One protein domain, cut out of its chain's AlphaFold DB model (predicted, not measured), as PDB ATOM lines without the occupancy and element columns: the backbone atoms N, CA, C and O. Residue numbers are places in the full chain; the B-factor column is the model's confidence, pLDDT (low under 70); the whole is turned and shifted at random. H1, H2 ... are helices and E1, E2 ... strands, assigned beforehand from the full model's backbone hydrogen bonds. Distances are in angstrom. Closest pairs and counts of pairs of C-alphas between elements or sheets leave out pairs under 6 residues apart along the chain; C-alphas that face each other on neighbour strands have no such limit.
ATOM      1  N   GLU A   3     -40.379   2.877  82.600       97.19
ATOM      2  CA  GLU A   3     -40.206   1.576  81.962       97.19
ATOM      3  C   GLU A   3     -39.346   0.681  82.866       97.19
ATOM      4  O   GLU A   3     -38.318   1.119  83.383       97.19
ATOM      5  N   ILE A   4     -39.748  -0.583  83.029       97.50
ATOM      6  CA  ILE A   4     -38.982  -1.615  83.739       97.50
ATOM      7  C   ILE A   4     -38.551  -2.641  82.691       97.50
ATOM      8  O   ILE A   4     -39.383  -3.344  82.120       97.50
ATOM      9  N   LYS A   5     -37.253  -2.689  82.402       97.69
ATOM     10  CA  LYS A   5     -36.648  -3.512  81.349       97.69
ATOM     11  C   LYS A   5     -35.739  -4.556  81.962       97.69
ATOM     12  O   LYS A   5     -35.220  -4.365  83.057       97.69
ATOM     13  N   PHE A   6     -35.494  -5.622  81.214       97.75
ATOM     14  CA  PHE A   6     -34.539  -6.635  81.623       97.75
ATOM     15  C   PHE A   6     -33.750  -7.201  80.452       97.75
ATOM     16  O   PHE A   6     -34.134  -7.085  79.285       97.75
ATOM     17  N   LYS A   7     -32.658  -7.872  80.803       97.31
ATOM     18  CA  LYS A   7     -31.901  -8.762  79.931       97.31
ATOM     19  C   LYS A   7     -31.538 -10.004  80.739       97.31
ATOM     20  O   LYS A   7     -30.810  -9.884  81.717       97.31
ATOM     21  N   ILE A   8     -32.024 -11.173  80.320       96.00
ATOM     22  CA  ILE A   8     -31.646 -12.458  80.931       96.00
ATOM     23  C   ILE A   8     -30.156 -12.697  80.669       96.00
ATOM     24  O   ILE A   8     -29.695 -12.553  79.532       96.00
ATOM     25  N   GLU A   9     -29.414 -13.056  81.710       95.06
ATOM     26  CA  GLU A   9     -27.994 -13.404  81.614       95.06
ATOM     27  C   GLU A   9     -27.741 -14.865  81.974       95.06
ATOM     28  O   GLU A   9     -26.903 -15.505  81.337       95.06
ATOM     29  N   GLU A  10     -28.517 -15.414  82.908       92.25
ATOM     30  CA  GLU A  10     -28.418 -16.805  83.331       92.25
ATOM     31  C   GLU A  10     -29.804 -17.453  83.450       92.25
ATOM     32  O   GLU A  10     -30.799 -16.824  83.814       92.25
ATOM     33  N   LEU A  11     -29.863 -18.733  83.086       89.56
ATOM     34  CA  LEU A  11     -31.000 -19.617  83.319       89.56
ATOM     35  C   LEU A  11     -30.514 -20.768  84.201       89.56
ATOM     36  O   LEU A  11     -29.377 -21.222  84.022       89.56
ATOM     37  N   PRO A  12     -31.362 -21.324  85.080       86.31
ATOM     38  CA  PRO A  12     -30.940 -22.424  85.925       86.31
ATOM     39  C   PRO A  12     -30.632 -23.657  85.071       86.31
ATOM     40  O   PRO A  12     -31.294 -23.944  84.068       86.31
ATOM     41  N   SER A  13     -29.638 -24.425  85.515       82.62
ATOM     42  CA  SER A  13     -29.249 -25.689  84.876       82.62
ATOM     43  C   SER A  13     -30.362 -26.747  84.904       82.62
ATOM     44  O   SER A  13     -30.472 -27.547  83.976       82.62
ATOM     45  N   ASP A  14     -31.208 -26.727  85.938       81.69
ATOM     46  CA  ASP A  14     -32.416 -27.544  86.045       81.69
ATOM     47  C   ASP A  14     -33.665 -26.658  85.987       81.69
ATOM     48  O   ASP A  14     -33.974 -25.935  86.928       81.69
ATOM     49  N   GLN A  15     -34.405 -26.747  84.883       82.00
ATOM     50  CA  GLN A  15     -35.657 -26.015  84.660       82.00
ATOM     51  C   GLN A  15     -36.898 -26.878  84.937       82.00
ATOM     52  O   GLN A  15     -38.025 -26.437  84.730       82.00
ATOM     53  N   SER A  16     -36.716 -28.126  85.390       81.31
ATOM     54  CA  SER A  16     -37.820 -29.067  85.608       81.31
ATOM     55  C   SER A  16     -38.671 -28.731  86.835       81.31
ATOM     56  O   SER A  16     -39.809 -29.192  86.940       81.31
ATOM     57  N   GLN A  17     -38.126 -27.935  87.760       81.69
ATOM     58  CA  GLN A  17     -38.788 -27.525  88.992       81.69
ATOM     59  C   GLN A  17     -39.123 -26.026  88.955       81.69
ATOM     60  O   GLN A  17     -38.229 -25.212  88.714       81.69
ATOM     61  N   PRO A  18     -40.365 -25.623  89.289       79.75
ATOM     62  CA  PRO A  18     -40.754 -24.212  89.342       79.75
ATOM     63  C   PRO A  18     -39.875 -23.358  90.263       79.75
ATOM     64  O   PRO A  18     -39.598 -22.205  89.952       79.75
ATOM     65  N   TYR A  19     -39.411 -23.924  91.382       80.94
ATOM     66  CA  TYR A  19     -38.533 -23.216  92.313       80.94
ATOM     67  C   TYR A  19     -37.173 -22.879  91.690       80.94
ATOM     68  O   TYR A  19     -36.693 -21.765  91.866       80.94
ATOM     69  N   SER A  20     -36.589 -23.795  90.911       79.75
ATOM     70  CA  SER A  20     -35.301 -23.567  90.249       79.75
ATOM     71  C   SER A  20     -35.365 -22.415  89.251       79.75
ATOM     72  O   SER A  20     -34.416 -21.651  89.147       79.75
ATOM     73  N   LEU A  21     -36.494 -22.257  88.551       81.44
ATOM     74  CA  LEU A  21     -36.734 -21.111  87.670       81.44
ATOM     75  C   LEU A  21     -36.782 -19.803  88.462       81.44
ATOM     76  O   LEU A  21     -36.064 -18.863  88.141       81.44
ATOM     77  N   VAL A  22     -37.580 -19.750  89.529       83.56
ATOM     78  CA  VAL A  22     -37.711 -18.535  90.352       83.56
ATOM     79  C   VAL A  22     -36.374 -18.112  90.961       83.56
ATOM     80  O   VAL A  22     -36.065 -16.926  90.958       83.56
ATOM     81  N   ALA A  23     -35.585 -19.076  91.436       82.44
ATOM     82  CA  ALA A  23     -34.311 -18.848  92.113       82.44
ATOM     83  C   ALA A  23     -33.084 -18.864  91.184       82.44
ATOM     84  O   ALA A  23     -31.965 -18.888  91.681       82.44
ATOM     85  N   GLY A  24     -33.263 -18.921  89.860       83.75
ATOM     86  CA  GLY A  24     -32.127 -19.075  88.943       83.75
ATOM     87  C   GLY A  24     -32.259 -18.394  87.588       83.75
ATOM     88  O   GLY A  24     -31.342 -18.499  86.779       83.75
ATOM     89  N   VAL A  25     -33.376 -17.716  87.302       92.62
ATOM     90  CA  VAL A  25     -33.442 -16.789  86.164       92.62
ATOM     91  C   VAL A  25     -32.888 -15.446  86.621       92.62
ATOM     92  O   VAL A  25     -33.614 -14.622  87.183       92.62
ATOM     93  N   GLU A  26     -31.599 -15.249  86.370       94.19
ATOM     94  CA  GLU A  26     -30.875 -14.028  86.705       94.19
ATOM     95  C   GLU A  26     -30.644 -13.151  85.477       94.19
ATOM     96  O   GLU A  26     -30.482 -13.615  84.341       94.19
ATOM     97  N   GLY A  27     -30.592 -11.844  85.706       95.25
ATOM     98  CA  GLY A  27     -30.209 -10.919  84.660       95.25
ATOM     99  C   GLY A  27     -30.029  -9.484  85.117       95.25
ATOM    100  O   GLY A  27     -30.006  -9.173  86.306       95.25
ATOM    101  N   VAL A  28     -29.906  -8.606  84.127       96.81
ATOM    102  CA  VAL A  28     -29.841  -7.159  84.333       96.81
ATOM    103  C   VAL A  28     -31.252  -6.609  84.421       96.81
ATOM    104  O   VAL A  28     -32.056  -6.861  83.521       96.81
ATOM    105  N   LEU A  29     -31.530  -5.830  85.462       96.94
ATOM    106  CA  LEU A  29     -32.731  -5.011  85.592       96.94
ATOM    107  C   LEU A  29     -32.371  -3.556  85.303       96.94
ATOM    108  O   LEU A  29     -31.480  -3.001  85.942       96.94
ATOM    109  N   THR A  30     -33.098  -2.924  84.388       96.94
ATOM    110  CA  THR A  30     -32.945  -1.502  84.071       96.94
ATOM    111  C   THR A  30     -34.279  -0.803  84.289       96.94
ATOM    112  O   THR A  30     -35.270  -1.146  83.644       96.94
ATOM    113  N   VAL A  31     -34.308   0.218  85.143       96.19
ATOM    114  CA  VAL A  31     -35.466   1.113  85.266       96.19
ATOM    115  C   VAL A  31     -35.132   2.454  84.646       96.19
ATOM    116  O   VAL A  31     -34.127   3.084  84.973       96.19
ATOM    117  N   VAL A  32     -35.993   2.884  83.730       96.25
ATOM    118  CA  VAL A  32     -35.874   4.145  82.996       96.25
ATOM    119  C   VAL A  32     -37.081   5.003  83.333       96.25
ATOM    120  O   VAL A  32     -38.199   4.497  83.321       96.25
ATOM    121  N   ASN A  33     -36.884   6.289  83.603       94.62
ATOM    122  CA  ASN A  33     -37.971   7.247  83.755       94.62
ATOM    123  C   ASN A  33     -37.701   8.473  82.885       94.62
ATOM    124  O   ASN A  33     -36.618   9.043  82.937       94.62
ATOM    125  N   ASP A  34     -38.660   8.827  82.030       93.62
ATOM    126  CA  ASP A  34     -38.542   9.936  81.068       93.62
ATOM    127  C   ASP A  34     -37.281   9.861  80.183       93.62
ATOM    128  O   ASP A  34     -36.722  10.865  79.750       93.62
ATOM    129  N   GLY A  35     -36.860   8.632  79.865       92.56
ATOM    130  CA  GLY A  35     -35.677   8.354  79.049       92.56
ATOM    131  C   GLY A  35     -34.353   8.347  79.821       92.56
ATOM    132  O   GLY A  35     -33.331   7.995  79.233       92.56
ATOM    133  N   GLU A  36     -34.356   8.669  81.115       93.44
ATOM    134  CA  GLU A  36     -33.174   8.632  81.978       93.44
ATOM    135  C   GLU A  36     -33.109   7.327  82.777       93.44
ATOM    136  O   GLU A  36     -34.103   6.862  83.335       93.44
ATOM    137  N   THR A  37     -31.928   6.708  82.833       94.12
ATOM    138  CA  THR A  37     -31.712   5.485  83.617       94.12
ATOM    139  C   THR A  37     -31.682   5.813  85.108       94.12
ATOM    140  O   THR A  37     -30.711   6.387  85.597       94.12
ATOM    141  N   VAL A  38     -32.716   5.377  85.830       93.25
ATOM    142  CA  VAL A  38     -32.860   5.537  87.285       93.25
ATOM    143  C   VAL A  38     -31.942   4.570  88.024       93.25
ATOM    144  O   VAL A  38     -31.239   4.966  88.950       93.25
ATOM    145  N   PHE A  39     -31.913   3.306  87.598       92.81
ATOM    146  CA  PHE A  39     -30.907   2.329  88.011       92.81
ATOM    147  C   PHE A  39     -30.769   1.232  86.946       92.81
ATOM    148  O   PHE A  39     -31.669   1.018  86.131       92.81
ATOM    149  N   GLU A  40     -29.610   0.577  86.925       94.81
ATOM    150  CA  GLU A  40     -29.305  -0.534  86.022       94.81
ATOM    151  C   GLU A  40     -28.299  -1.441  86.708       94.81
ATOM    152  O   GLU A  40     -27.157  -1.016  86.874       94.81
ATOM    153  N   GLU A  41     -28.725  -2.639  87.099       93.50
ATOM    154  CA  GLU A  41     -27.905  -3.543  87.907       93.50
ATOM    155  C   GLU A  41     -28.055  -5.008  87.459       93.50
ATOM    156  O   GLU A  41     -29.171  -5.438  87.140       93.50
ATOM    157  N   PRO A  42     -26.945  -5.771  87.389       93.69
ATOM    158  CA  PRO A  42     -26.944  -7.205  87.100       93.69
ATOM    159  C   PRO A  42     -27.307  -8.048  88.334       93.69
ATOM    160  O   PRO A  42     -27.389  -7.537  89.448       93.69
ATOM    161  N   GLY A  43     -27.469  -9.361  88.137       90.75
ATOM    162  CA  GLY A  43     -27.665 -10.327  89.230       90.75
ATOM    163  C   GLY A  43     -29.050 -10.277  89.881       90.75
ATOM    164  O   GLY A  43     -29.217 -10.699  91.021       90.75
ATOM    165  N   ILE A  44     -30.053  -9.736  89.187       94.00
ATOM    166  CA  ILE A  44     -31.423  -9.684  89.698       94.00
ATOM    167  C   ILE A  44     -32.163 -10.971  89.348       94.00
ATOM    168  O   ILE A  44     -32.204 -11.360  88.180       94.00
ATOM    169  N   LEU A  45     -32.827 -11.575  90.339       94.44
ATOM    170  CA  LEU A  45     -33.742 -12.702  90.150       94.44
ATOM    171  C   LEU A  45     -35.030 -12.222  89.462       94.44
ATOM    172  O   LEU A  45     -36.006 -11.803  90.090       94.44
ATOM    173  N   LEU A  46     -35.036 -12.270  88.129       95.50
ATOM    174  CA  LEU A  46     -36.057 -11.632  87.295       95.50
ATOM    175  C   LEU A  46     -37.454 -12.225  87.528       95.50
ATOM    176  O   LEU A  46     -38.453 -11.496  87.543       95.50
ATOM    177  N   LEU A  47     -37.532 -13.544  87.723       94.25
ATOM    178  CA  LEU A  47     -38.791 -14.238  87.995       94.25
ATOM    179  C   LEU A  47     -39.323 -13.967  89.403       94.25
ATOM    180  O   LEU A  47     -40.534 -13.822  89.576       94.25
ATOM    181  N   GLU A  48     -38.442 -13.863  90.395       94.38
ATOM    182  CA  GLU A  48     -38.823 -13.468  91.752       94.38
ATOM    183  C   GLU A  48     -39.416 -12.052  91.753       94.38
ATOM    184  O   GLU A  48     -40.526 -11.837  92.253       94.38
ATOM    185  N   LEU A  49     -38.739 -11.108  91.090       95.69
ATOM    186  CA  LEU A  49     -39.243  -9.751  90.903       95.69
ATOM    187  C   LEU A  49     -40.606  -9.741  90.191       95.69
ATOM    188  O   LEU A  49     -41.518  -9.032  90.610       95.69
ATOM    189  N   SER A  50     -40.781 -10.554  89.145       96.50
ATOM    190  CA  SER A  50     -42.056 -10.678  88.420       96.50
ATOM    191  C   SER A  50     -43.209 -11.101  89.335       96.50
ATOM    192  O   SER A  50     -44.302 -10.525  89.287       96.50
ATOM    193  N   GLN A  51     -42.967 -12.056  90.237       94.94
ATOM    194  CA  GLN A  51     -43.964 -12.483  91.222       94.94
ATOM    195  C   GLN A  51     -44.285 -11.382  92.235       94.94
ATOM    196  O   GLN A  51     -45.455 -11.196  92.582       94.94
ATOM    197  N   ALA A  52     -43.271 -10.652  92.705       96.06
ATOM    198  CA  ALA A  52     -43.457  -9.531  93.618       96.06
ATOM    199  C   ALA A  52     -44.284  -8.409  92.963       96.06
ATOM    200  O   ALA A  52     -45.266  -7.944  93.544       96.06
ATOM    201  N   LEU A  53     -43.950  -8.032  91.724       97.50
ATOM    202  CA  LEU A  53     -44.674  -7.017  90.955       97.50
ATOM    203  C   LEU A  53     -46.116  -7.435  90.660       97.50
ATOM    204  O   LEU A  53     -47.017  -6.609  90.767       97.50
ATOM    205  N   THR A  54     -46.355  -8.708  90.331       96.88
ATOM    206  CA  THR A  54     -47.710  -9.233  90.094       96.88
ATOM    207  C   THR A  54     -48.584  -9.069  91.337       96.88
ATOM    208  O   THR A  54     -49.680  -8.517  91.246       96.88
ATOM    209  N   LYS A  55     -48.076  -9.465  92.513       95.50
ATOM    210  CA  LYS A  55     -48.792  -9.302  93.789       95.50
ATOM    211  C   LYS A  55     -49.104  -7.836  94.072       95.50
ATOM    212  O   LYS A  55     -50.242  -7.508  94.396       95.50
ATOM    213  N   TRP A  56     -48.117  -6.959  93.910       96.06
ATOM    214  CA  TRP A  56     -48.314  -5.528  94.125       96.06
ATOM    215  C   TRP A  56     -49.361  -4.950  93.171       96.06
ATOM    216  O   TRP A  56     -50.282  -4.275  93.623       96.06
ATOM    217  N   VAL A  57     -49.285  -5.272  91.874       95.81
ATOM    218  CA  VAL A  57     -50.264  -4.844  90.863       95.81
ATOM    219  C   VAL A  57     -51.683  -5.267  91.241       95.81
ATOM    220  O   VAL A  57     -52.602  -4.458  91.085       95.81
ATOM    221  N   ASP A  58     -51.878  -6.491  91.728       94.19
ATOM    222  CA  ASP A  58     -53.190  -6.981  92.162       94.19
ATOM    223  C   ASP A  58     -53.727  -6.179  93.358       94.19
ATOM    224  O   ASP A  58     -54.900  -5.787  93.378       94.19
ATOM    225  N   GLU A  59     -52.866  -5.862  94.329       91.88
ATOM    226  CA  GLU A  59     -53.237  -5.054  95.489       91.88
ATOM    227  C   GLU A  59     -53.581  -3.614  95.100       91.88
ATOM    228  O   GLU A  59     -54.664  -3.134  95.459       91.88
ATOM    229  N   VAL A  60     -52.743  -2.937  94.309       90.81
ATOM    230  CA  VAL A  60     -53.003  -1.541  93.923       90.81
ATOM    231  C   VAL A  60     -54.154  -1.396  92.932       90.81
ATOM    232  O   VAL A  60     -54.896  -0.412  92.970       90.81
ATOM    233  N   SER A  61     -54.395  -2.409  92.093       86.75
ATOM    234  CA  SER A  61     -55.560  -2.439  91.198       86.75
ATOM    235  C   SER A  61     -56.881  -2.592  91.962       86.75
ATOM    236  O   SER A  61     -57.931  -2.220  91.438       86.75
ATOM    237  N   SER A  62     -56.846  -3.083  93.207       85.75
ATOM    238  CA  SER A  62     -58.016  -3.143  94.094       85.75
ATOM    239  C   SER A  62     -58.376  -1.795  94.743       85.75
ATOM    240  O   SER A  62     -59.342  -1.716  95.503       85.75
ATOM    241  N   GLY A  63     -57.632  -0.726  94.427       79.88
ATOM    242  CA  GLY A  63     -57.857   0.629  94.937       79.88
ATOM    243  C   GLY A  63     -57.152   0.927  96.261       79.88
ATOM    244  O   GLY A  63     -57.455   1.940  96.886       79.88
ATOM    245  N   LYS A  64     -56.234   0.057  96.694       81.06
ATOM    246  CA  LYS A  64     -55.373   0.298  97.853       81.06
ATOM    247  C   LYS A  64     -54.097   0.988  97.392       81.06
ATOM    248  O   LYS A  64     -53.467   0.525  96.451       81.06
ATOM    249  N   ASP A  65     -53.692   2.048  98.072       81.81
ATOM    250  CA  ASP A  65     -52.348   2.587  97.905       81.81
ATOM    251  C   ASP A  65     -51.440   1.862  98.904       81.81
ATOM    252  O   ASP A  65     -51.527   2.071 100.113       81.81
ATOM    253  N   VAL A  66     -50.673   0.902  98.387       90.81
ATOM    254  CA  VAL A  66     -49.729   0.084  99.153       90.81
ATOM    255  C   VAL A  66     -48.353   0.209  98.534       90.81
ATOM    256  O   VAL A  66     -48.199   0.232  97.309       90.81
ATOM    257  N   ASP A  67     -47.350   0.270  99.393       94.00
ATOM    258  CA  ASP A  67     -45.968   0.312  98.954       94.00
ATOM    259  C   ASP A  67     -45.547  -1.017  98.317       94.00
ATOM    260  O   ASP A  67     -45.976  -2.101  98.716       94.00
ATOM    261  N   PHE A  68     -44.656  -0.921  97.337       95.19
ATOM    262  CA  PHE A  68     -43.922  -2.054  96.799       95.19
ATOM    263  C   PHE A  68     -42.552  -2.144  97.461       95.19
ATOM    264  O   PHE A  68     -41.838  -1.142  97.529       95.19
ATOM    265  N   TYR A  69     -42.161  -3.352  97.860       93.69
ATOM    266  CA  TYR A  69     -40.825  -3.656  98.360       93.69
ATOM    267  C   TYR A  69     -40.316  -4.940  97.713       93.69
ATOM    268  O   TYR A  69     -40.958  -5.987  97.816       93.69
ATOM    269  N   TYR A  70     -39.151  -4.860  97.079       93.88
ATOM    270  CA  TYR A  70     -38.427  -6.009  96.559       93.88
ATOM    271  C   TYR A  70     -37.004  -6.035  97.106       93.88
ATOM    272  O   TYR A  70     -36.259  -5.064  96.979       93.88
ATOM    273  N   ALA A  71     -36.649  -7.175  97.683       88.88
ATOM    274  CA  ALA A  71     -35.307  -7.578  98.062       88.88
ATOM    275  C   ALA A  71     -35.138  -9.030  97.603       88.88
ATOM    276  O   ALA A  71     -36.113  -9.786  97.640       88.88
ATOM    277  N   SER A  72     -33.941  -9.401  97.157       81.31
ATOM    278  CA  SER A  72     -33.618 -10.800  96.873       81.31
ATOM    279  C   SER A  72     -33.078 -11.472  98.133       81.31
ATOM    280  O   SER A  72     -32.621 -10.805  99.062       81.31
ATOM    281  N   MET A  73     -33.086 -12.806  98.158       74.06
ATOM    282  CA  MET A  73     -32.452 -13.567  99.247       74.06
ATOM    283  C   MET A  73     -30.958 -13.244  99.409       74.06
ATOM    284  O   MET A  73     -30.423 -13.348 100.509       74.06
ATOM    285  N   ASP A  74     -30.289 -12.833  98.331       67.75
ATOM    286  CA  ASP A  74     -28.862 -12.497  98.348       67.75
ATOM    287  C   ASP A  74     -28.574 -11.079  98.863       67.75
ATOM    288  O   ASP A  74     -27.417 -10.733  99.112       67.75
ATOM    289  N   PHE A  75     -29.607 -10.249  99.040       67.38
ATOM    290  CA  PHE A  75     -29.458  -8.865  99.474       67.38
ATOM    291  C   PHE A  75     -30.577  -8.462 100.445       67.38
ATOM    292  O   PHE A  75     -31.593  -7.885 100.060       67.38
ATOM    293  N   GLU A  76     -30.376  -8.773 101.729       66.56
ATOM    294  CA  GLU A  76     -31.372  -8.559 102.793       66.56
ATOM    295  C   GLU A  76     -31.208  -7.232 103.563       66.56
ATOM    296  O   GLU A  76     -32.075  -6.882 104.362       66.56
ATOM    297  N   GLU A  77     -30.104  -6.496 103.371       73.31
ATOM    298  CA  GLU A  77     -29.809  -5.298 104.177       73.31
ATOM    299  C   GLU A  77     -30.723  -4.113 103.832       73.31
ATOM    300  O   GLU A  77     -31.204  -3.420 104.731       73.31
ATOM    301  N   GLU A  78     -31.001  -3.901 102.544       79.56
ATOM    302  CA  GLU A  78     -31.863  -2.831 102.043       79.56
ATOM    303  C   GLU A  78     -32.627  -3.301 100.785       79.56
ATOM    304  O   GLU A  78     -32.133  -4.146 100.040       79.56
ATOM    305  N   PRO A  79     -33.844  -2.797 100.506       86.44
ATOM    306  CA  PRO A  79     -34.621  -3.257  99.359       86.44
ATOM    307  C   PRO A  79     -34.025  -2.787  98.026       86.44
ATOM    308  O   PRO A  79     -33.898  -1.591  97.773       86.44
ATOM    309  N   ILE A  80     -33.754  -3.737  97.129       91.81
ATOM    310  CA  ILE A  80     -33.263  -3.505  95.762       91.81
ATOM    311  C   ILE A  80     -34.135  -2.502  95.000       91.81
ATOM    312  O   ILE A  80     -33.607  -1.635  94.302       91.81
ATOM    313  N   LEU A  81     -35.459  -2.624  95.112       93.62
ATOM    314  CA  LEU A  81     -36.414  -1.749  94.436       93.62
ATOM    315  C   LEU A  81     -37.633  -1.507  95.324       93.62
ATOM    316  O   LEU A  81     -38.236  -2.456  95.829       93.62
ATOM    317  N   THR A  82     -38.039  -0.247  95.468       95.12
ATOM    318  CA  THR A  82     -39.289   0.115  96.145       95.12
ATOM    319  C   THR A  82     -40.107   1.107  95.338       95.12
ATOM    320  O   THR A  82     -39.561   1.962  94.638       95.12
ATOM    321  N   PHE A  83     -41.429   1.018  95.488       95.12
ATOM    322  CA  PHE A  83     -42.365   2.075  95.113       95.12
ATOM    323  C   PHE A  83     -43.054   2.531  96.394       95.12
ATOM    324  O   PHE A  83     -43.879   1.800  96.935       95.12
ATOM    325  N   THR A  84     -42.711   3.714  96.892       93.62
ATOM    326  CA  THR A  84     -43.280   4.249  98.136       93.62
ATOM    327  C   THR A  84     -44.330   5.291  97.799       93.62
ATOM    328  O   THR A  84     -44.009   6.303  97.175       93.62
ATOM    329  N   CYS A  85     -45.583   5.047  98.176       88.25
ATOM    330  CA  CYS A  85     -46.664   5.981  97.893       88.25
ATOM    331  C   CYS A  85     -46.492   7.244  98.742       88.25
ATOM    332  O   CYS A  85     -46.346   7.168  99.960       88.25
ATOM    333  N   SER A  86     -46.562   8.421  98.125       81.06
ATOM    334  CA  SER A  86     -46.774   9.653  98.880       81.06
ATOM    335  C   SER A  86     -48.255   9.792  99.230       81.06
ATOM    336  O   SER A  86     -49.112   9.542  98.383       81.06
ATOM    337  N   ASP A  87     -48.564  10.262 100.442       69.00
ATOM    338  CA  ASP A  87     -49.941  10.462 100.941       69.00
ATOM    339  C   ASP A  87     -50.798  11.412 100.075       69.00
ATOM    340  O   ASP A  87     -52.016  11.508 100.239       69.00
ATOM    341  N   THR A  88     -50.175  12.130  99.141       57.72
ATOM    342  CA  THR A  88     -50.823  13.049  98.206       57.72
ATOM    343  C   THR A  88     -50.607  12.580  96.762       57.72
ATOM    344  O   THR A  88     -49.479  12.333  96.350       57.72
ATOM    345  N   ASP A  89     -51.695  12.490  95.990       65.75
ATOM    346  CA  ASP A  89     -51.738  12.361  94.518       65.75
ATOM    347  C   ASP A  89     -51.439  11.002  93.853       65.75
ATOM    348  O   ASP A  89     -51.215  10.962  92.640       65.75
ATOM    349  N   SER A  90     -51.491   9.871  94.575       79.00
ATOM    350  CA  SER A  90     -51.188   8.535  93.998       79.00
ATOM    351  C   SER A  90     -49.853   8.521  93.228       79.00
ATOM    352  O   SER A  90     -49.694   7.825  92.215       79.00
ATOM    353  N   GLN A  91     -48.919   9.351  93.693       90.44
ATOM    354  CA  GLN A  91     -47.545   9.408  93.233       90.44
ATOM    355  C   GLN A  91     -46.729   8.439  94.070       90.44
ATOM    356  O   GLN A  91     -46.945   8.292  95.272       90.44
ATOM    357  N   TYR A  92     -45.802   7.769  93.410       93.81
ATOM    358  CA  TYR A  92     -44.898   6.833  94.038       93.81
ATOM    359  C   TYR A  92     -43.478   7.312  93.802       93.81
ATOM    360  O   TYR A  92     -43.078   7.592  92.670       93.81
ATOM    361  N   GLU A  93     -42.716   7.386  94.879       94.38
ATOM    362  CA  GLU A  93     -41.275   7.528  94.813       94.38
ATOM    363  C   GLU A  93     -40.668   6.169  94.454       94.38
ATOM    364  O   GLU A  93     -41.000   5.151  95.066       94.38
ATOM    365  N   VAL A  94     -39.799   6.147  93.448       94.31
ATOM    366  CA  VAL A  94     -39.115   4.942  92.980       94.31
ATOM    367  C   VAL A  94     -37.709   4.951  93.556       94.31
ATOM    368  O   VAL A  94     -36.902   5.804  93.185       94.31
ATOM    369  N   LYS A  95     -37.413   4.011  94.458       93.31
ATOM    370  CA  LYS A  95     -36.102   3.916  95.115       93.31
ATOM    371  C   LYS A  95     -35.395   2.624  94.767       93.31
ATOM    372  O   LYS A  95     -36.020   1.605  94.491       93.31
ATOM    373  N   SER A  96     -34.077   2.692  94.837       92.00
ATOM    374  CA  SER A  96     -33.180   1.549  94.805       92.00
ATOM    375  C   SER A  96     -31.966   1.868  95.665       92.00
ATOM    376  O   SER A  96     -31.572   3.030  95.782       92.00
ATOM    377  N   VAL A  97     -31.341   0.842  96.222       90.19
ATOM    378  CA  VAL A  97     -30.049   0.952  96.922       90.19
ATOM    379  C   VAL A  97     -28.921   1.391  95.984       90.19
ATOM    380  O   VAL A  97     -27.920   1.951  96.425       90.19
ATOM    381  N   TRP A  98     -29.117   1.219  94.673       90.56
ATOM    382  CA  TRP A  98     -28.202   1.643  93.611       90.56
ATOM    383  C   TRP A  98     -28.772   2.790  92.762       90.56
ATOM    384  O   TRP A  98     -28.446   2.932  91.582       90.56
ATOM    385  N   ILE A  99     -29.659   3.610  93.339       91.31
ATOM    386  CA  ILE A  99     -30.302   4.715  92.620       91.31
ATOM    387  C   ILE A  99     -29.272   5.722  92.087       91.31
ATOM    388  O   ILE A  99     -28.408   6.216  92.812       91.31
ATOM    389  N   LYS A 100     -29.371   6.042  90.794       88.56
ATOM    390  CA  LYS A 100     -28.507   7.020  90.112       88.56
ATOM    391  C   LYS A 100     -29.102   8.427  90.149       88.56
ATOM    392  O   LYS A 100     -28.360   9.408  90.158       88.56
ATOM    393  N   SER A 101     -30.428   8.524  90.190       86.19
ATOM    394  CA  SER A 101     -31.178   9.779  90.232       86.19
ATOM    395  C   SER A 101     -32.514   9.580  90.937       86.19
ATOM    396  O   SER A 101     -33.157   8.547  90.757       86.19
ATOM    397  N   GLU A 102     -32.954  10.580  91.702       89.94
ATOM    398  CA  GLU A 102     -34.307  10.596  92.264       89.94
ATOM    399  C   GLU A 102     -35.344  10.405  91.154       89.94
ATOM    400  O   GLU A 102     -35.210  10.943  90.053       89.94
ATOM    401  N   SER A 103     -36.374   9.611  91.434       92.88
ATOM    402  CA  SER A 103     -37.385   9.257  90.447       92.88
ATOM    403  C   SER A 103     -38.738   9.090  91.115       92.88
ATOM    404  O   SER A 103     -38.855   8.508  92.193       92.88
ATOM    405  N   SER A 104     -39.777   9.593  90.459       93.56
ATOM    406  CA  SER A 104     -41.160   9.386  90.863       93.56
ATOM    407  C   SER A 104     -42.035   9.122  89.647       93.56
ATOM    408  O   SER A 104     -41.733   9.533  88.525       93.56
ATOM    409  N   SER A 105     -43.111   8.376  89.861       93.62
ATOM    410  CA  SER A 105     -44.072   8.041  88.820       93.62
ATOM    411  C   SER A 105     -45.463   7.901  89.418       93.62
ATOM    412  O   SER A 105     -45.633   7.488  90.566       93.62
ATOM    413  N   ASN A 106     -46.487   8.190  88.618       92.50
ATOM    414  CA  ASN A 106     -47.856   7.951  89.051       92.50
ATOM    415  C   ASN A 106     -48.177   6.449  89.071       92.50
ATOM    416  O   ASN A 106     -47.582   5.641  88.344       92.50
ATOM    417  N   ARG A 107     -49.177   6.087  89.880       91.88
ATOM    418  CA  ARG A 107     -49.665   4.712  90.042       91.88
ATOM    419  C   ARG A 107     -49.981   4.015  88.718       91.88
ATOM    420  O   ARG A 107     -49.656   2.846  88.545       91.88
ATOM    421  N   SER A 108     -50.648   4.702  87.792       92.50
ATOM    422  CA  SER A 108     -51.087   4.101  86.527       92.50
ATOM    423  C   SER A 108     -49.911   3.733  85.626       92.50
ATOM    424  O   SER A 108     -49.930   2.662  85.020       92.50
ATOM    425  N   GLU A 109     -48.886   4.580  85.575       94.69
ATOM    426  CA  GLU A 109     -47.646   4.320  84.843       94.69
ATOM    427  C   GLU A 109     -46.862   3.158  85.451       94.69
ATOM    428  O   GLU A 109     -46.452   2.263  84.715       94.69
ATOM    429  N   LEU A 110     -46.743   3.092  86.781       95.31
ATOM    430  CA  LEU A 110     -46.090   1.959  87.441       95.31
ATOM    431  C   LEU A 110     -46.837   0.645  87.214       95.31
ATOM    432  O   LEU A 110     -46.219  -0.362  86.892       95.31
ATOM    433  N   ILE A 111     -48.172   0.644  87.307       95.62
ATOM    434  CA  ILE A 111     -48.976  -0.543  86.984       95.62
ATOM    435  C   ILE A 111     -48.727  -0.985  85.536       95.62
ATOM    436  O   ILE A 111     -48.600  -2.183  85.275       95.62
ATOM    437  N   ALA A 112     -48.677  -0.043  84.591       96.69
ATOM    438  CA  ALA A 112     -48.431  -0.351  83.187       96.69
ATOM    439  C   ALA A 112     -47.021  -0.923  82.966       96.69
ATOM    440  O   ALA A 112     -46.889  -1.957  82.311       96.69
ATOM    441  N   ALA A 113     -45.995  -0.307  83.556       97.69
ATOM    442  CA  ALA A 113     -44.610  -0.754  83.455       97.69
ATOM    443  C   ALA A 113     -44.412  -2.145  84.076       97.69
ATOM    444  O   ALA A 113     -43.842  -3.024  83.432       97.69
ATOM    445  N   SER A 114     -44.971  -2.386  85.266       97.75
ATOM    446  CA  SER A 114     -44.949  -3.692  85.936       97.75
ATOM    447  C   SER A 114     -45.635  -4.774  85.106       97.75
ATOM    448  O   SER A 114     -45.097  -5.864  84.938       97.75
ATOM    449  N   LYS A 115     -46.807  -4.481  84.524       97.88
ATOM    450  CA  LYS A 115     -47.509  -5.428  83.641       97.88
ATOM    451  C   LYS A 115     -46.731  -5.718  82.360       97.88
ATOM    452  O   LYS A 115     -46.747  -6.863  81.911       97.88
ATOM    453  N   SER A 116     -46.079  -4.710  81.772       98.12
ATOM    454  CA  SER A 116     -45.225  -4.914  80.597       98.12
ATOM    455  C   SER A 116     -44.061  -5.828  80.946       98.12
ATOM    456  O   SER A 116     -43.904  -6.854  80.298       98.12
ATOM    457  N   TYR A 117     -43.339  -5.530  82.030       98.06
ATOM    458  CA  TYR A 117     -42.235  -6.354  82.517       98.06
ATOM    459  C   TYR A 117     -42.642  -7.821  82.706       98.06
ATOM    460  O   TYR A 117     -42.003  -8.712  82.153       98.06
ATOM    461  N   VAL A 118     -43.736  -8.073  83.438       97.81
ATOM    462  CA  VAL A 118     -44.225  -9.436  83.714       97.81
ATOM    463  C   VAL A 118     -44.537 -10.176  82.413       97.81
ATOM    464  O   VAL A 118     -44.139 -11.326  82.243       97.81
ATOM    465  N   LYS A 119     -45.225  -9.512  81.478       97.25
ATOM    466  CA  LYS A 119     -45.590 -10.094  80.184       97.25
ATOM    467  C   LYS A 119     -44.367 -10.374  79.310       97.25
ATOM    468  O   LYS A 119     -44.290 -11.430  78.691       97.25
ATOM    469  N   ASP A 120     -43.443  -9.426  79.230       97.44
ATOM    470  CA  ASP A 120     -42.259  -9.538  78.383       97.44
ATOM    471  C   ASP A 120     -41.324 -10.634  78.910       97.44
ATOM    472  O   ASP A 120     -40.772 -11.401  78.119       97.44
ATOM    473  N   LEU A 121     -41.210 -10.780  80.237       96.06
ATOM    474  CA  LEU A 121     -40.465 -11.872  80.861       96.06
ATOM    475  C   LEU A 121     -41.117 -13.232  80.608       96.06
ATOM    476  O   LEU A 121     -40.411 -14.165  80.240       96.06
ATOM    477  N   ASP A 122     -42.440 -13.341  80.749       93.31
ATOM    478  CA  ASP A 122     -43.186 -14.576  80.462       93.31
ATOM    479  C   ASP A 122     -42.971 -15.056  79.017       93.31
ATOM    480  O   ASP A 122     -42.715 -16.237  78.775       93.31
ATOM    481  N   ILE A 123     -42.974 -14.125  78.055       94.25
ATOM    482  CA  ILE A 123     -42.644 -14.411  76.652       94.25
ATOM    483  C   ILE A 123     -41.188 -14.875  76.513       94.25
ATOM    484  O   ILE A 123     -40.927 -15.831  75.786       94.25
ATOM    485  N   ALA A 124     -40.245 -14.213  77.190       92.06
ATOM    486  CA  ALA A 124     -38.817 -14.505  77.073       92.06
ATOM    487  C   ALA A 124     -38.413 -15.871  77.651       92.06
ATOM    488  O   ALA A 124     -37.465 -16.470  77.156       92.06
ATOM    489  N   ILE A 125     -39.111 -16.361  78.680       87.50
ATOM    490  CA  ILE A 125     -38.830 -17.669  79.300       87.50
ATOM    491  C   ILE A 125     -39.657 -18.817  78.702       87.50
ATOM    492  O   ILE A 125     -39.296 -19.977  78.879       87.50
ATOM    493  N   SER A 126     -40.769 -18.509  78.025       81.50
ATOM    494  CA  SER A 126     -41.649 -19.508  77.394       81.50
ATOM    495  C   SER A 126     -41.332 -19.773  75.916       81.50
ATOM    496  O   SER A 126     -41.892 -20.712  75.344       81.50
ATOM    497  N   GLY A 127     -40.514 -18.923  75.286       62.66
ATOM    498  CA  GLY A 127     -40.110 -19.019  73.878       62.66
ATOM    499  C   GLY A 127     -38.854 -19.849  73.673       62.66
ATOM    500  O   GLY A 127     -38.916 -20.791  72.851       62.66
TER     501      GLY A 127
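AT A GLANCE: This is residues 3 to 127 of the 127 residues of an uncharacterized protein of Gammaproteobacteria bacterium (UniProt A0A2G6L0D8). A four-stranded antiparallel sheet, E4 E5 E6 E7, and a three-stranded one, E1 E2 E3, stand beside a pair of helices, H2 and H3, that lie side by side; H2 meets edge strand E4 and H3 meets edge strand E1, while the sheets come near each other only where E7 meets E2 and E3. The short H1 sits at one end, by the beginning of H2. The printed part has 125 residues, with three named helices and seven named strands in the order E1 H1 E2 E3 H2 E4 E5 E6 E7 H3, and its class is mixed, helices and strands. It is compact, with a radius of gyration of the C-alphas of 14.2 A and spans of 46 by 31 by 28 A.

HOW THE PARTS SIT: The sheet of four strands is a meander, each strand the antiparallel neighbour of the one before: E4, residues 68 to 70, E5, residues 81 to 85, E6, residues 91 to 95, and E7, residues 103 to 106. N 68 and O 83 are 2.9 A apart, N 84 and O 93 2.9 A, and N 94 and O 103 2.8 A, each within hydrogen-bond range. H2, residues 46 to 61, only grazes this sheet with residues 48 to 60; its closest C-alphas to E4 are those of Trp 56 and Phe 68, 6.2 A apart. H3, residues 107 to 126, touches H2, the closest C-alphas being those of Ser 50 and Val 118, 5.3 A apart; they run opposite ways at a tilt of 37 degrees, only just steep. H3 grazes the first sheet too, with residues 107 to 110. The second sheet, E1, residues 3 to 10, E2, residues 26 to 33, and E3, residues 36 to 45, is antiparallel and twisted, and E3 bends by 76 degrees at residue 42. N 5 and O 30 are 2.8 A apart, and in the hairpin E2 and E3, N 29 and O 41 are 2.9 A apart, both within hydrogen-bond range. H3 is on this sheet at a height of 5.3 A, with the C-alphas of Glu 3 and Ala 113 5.2 A apart, the closest to E1. H1, residues 18 to 22, touches H2 at residues 46 to 48 alone, with the C-alphas of Val 22 and Leu 47 5.0 A apart. In H1, H2 and H3 every O i to N i+4 pair is within hydrogen-bond range.

IN THESE COORDINATES: E1 begins at C-alpha 3, (-40.206, 1.576, 81.962), and is 21.9 A long; E2 is 22.6 A and E3 22.9 A. H2 is 21.9 A long and begins at C-alpha 46, (-36.057, -11.632, 87.295). E5 is 13.3 A, E6 12.8 A and E7 10.6 A. H3 is 28.5 A long and ends at C-alpha 126, (-41.649, -19.508, 77.394).

THE WHOLE: The two C-alphas farthest apart, those of Ser 13 and Thr 88, are 46.3 A apart. The printed part has no cut, and no link is long. The mean pLDDT of the printed part is 89.9; residues 74 to 76, 87 to 89 and 127 are under 70.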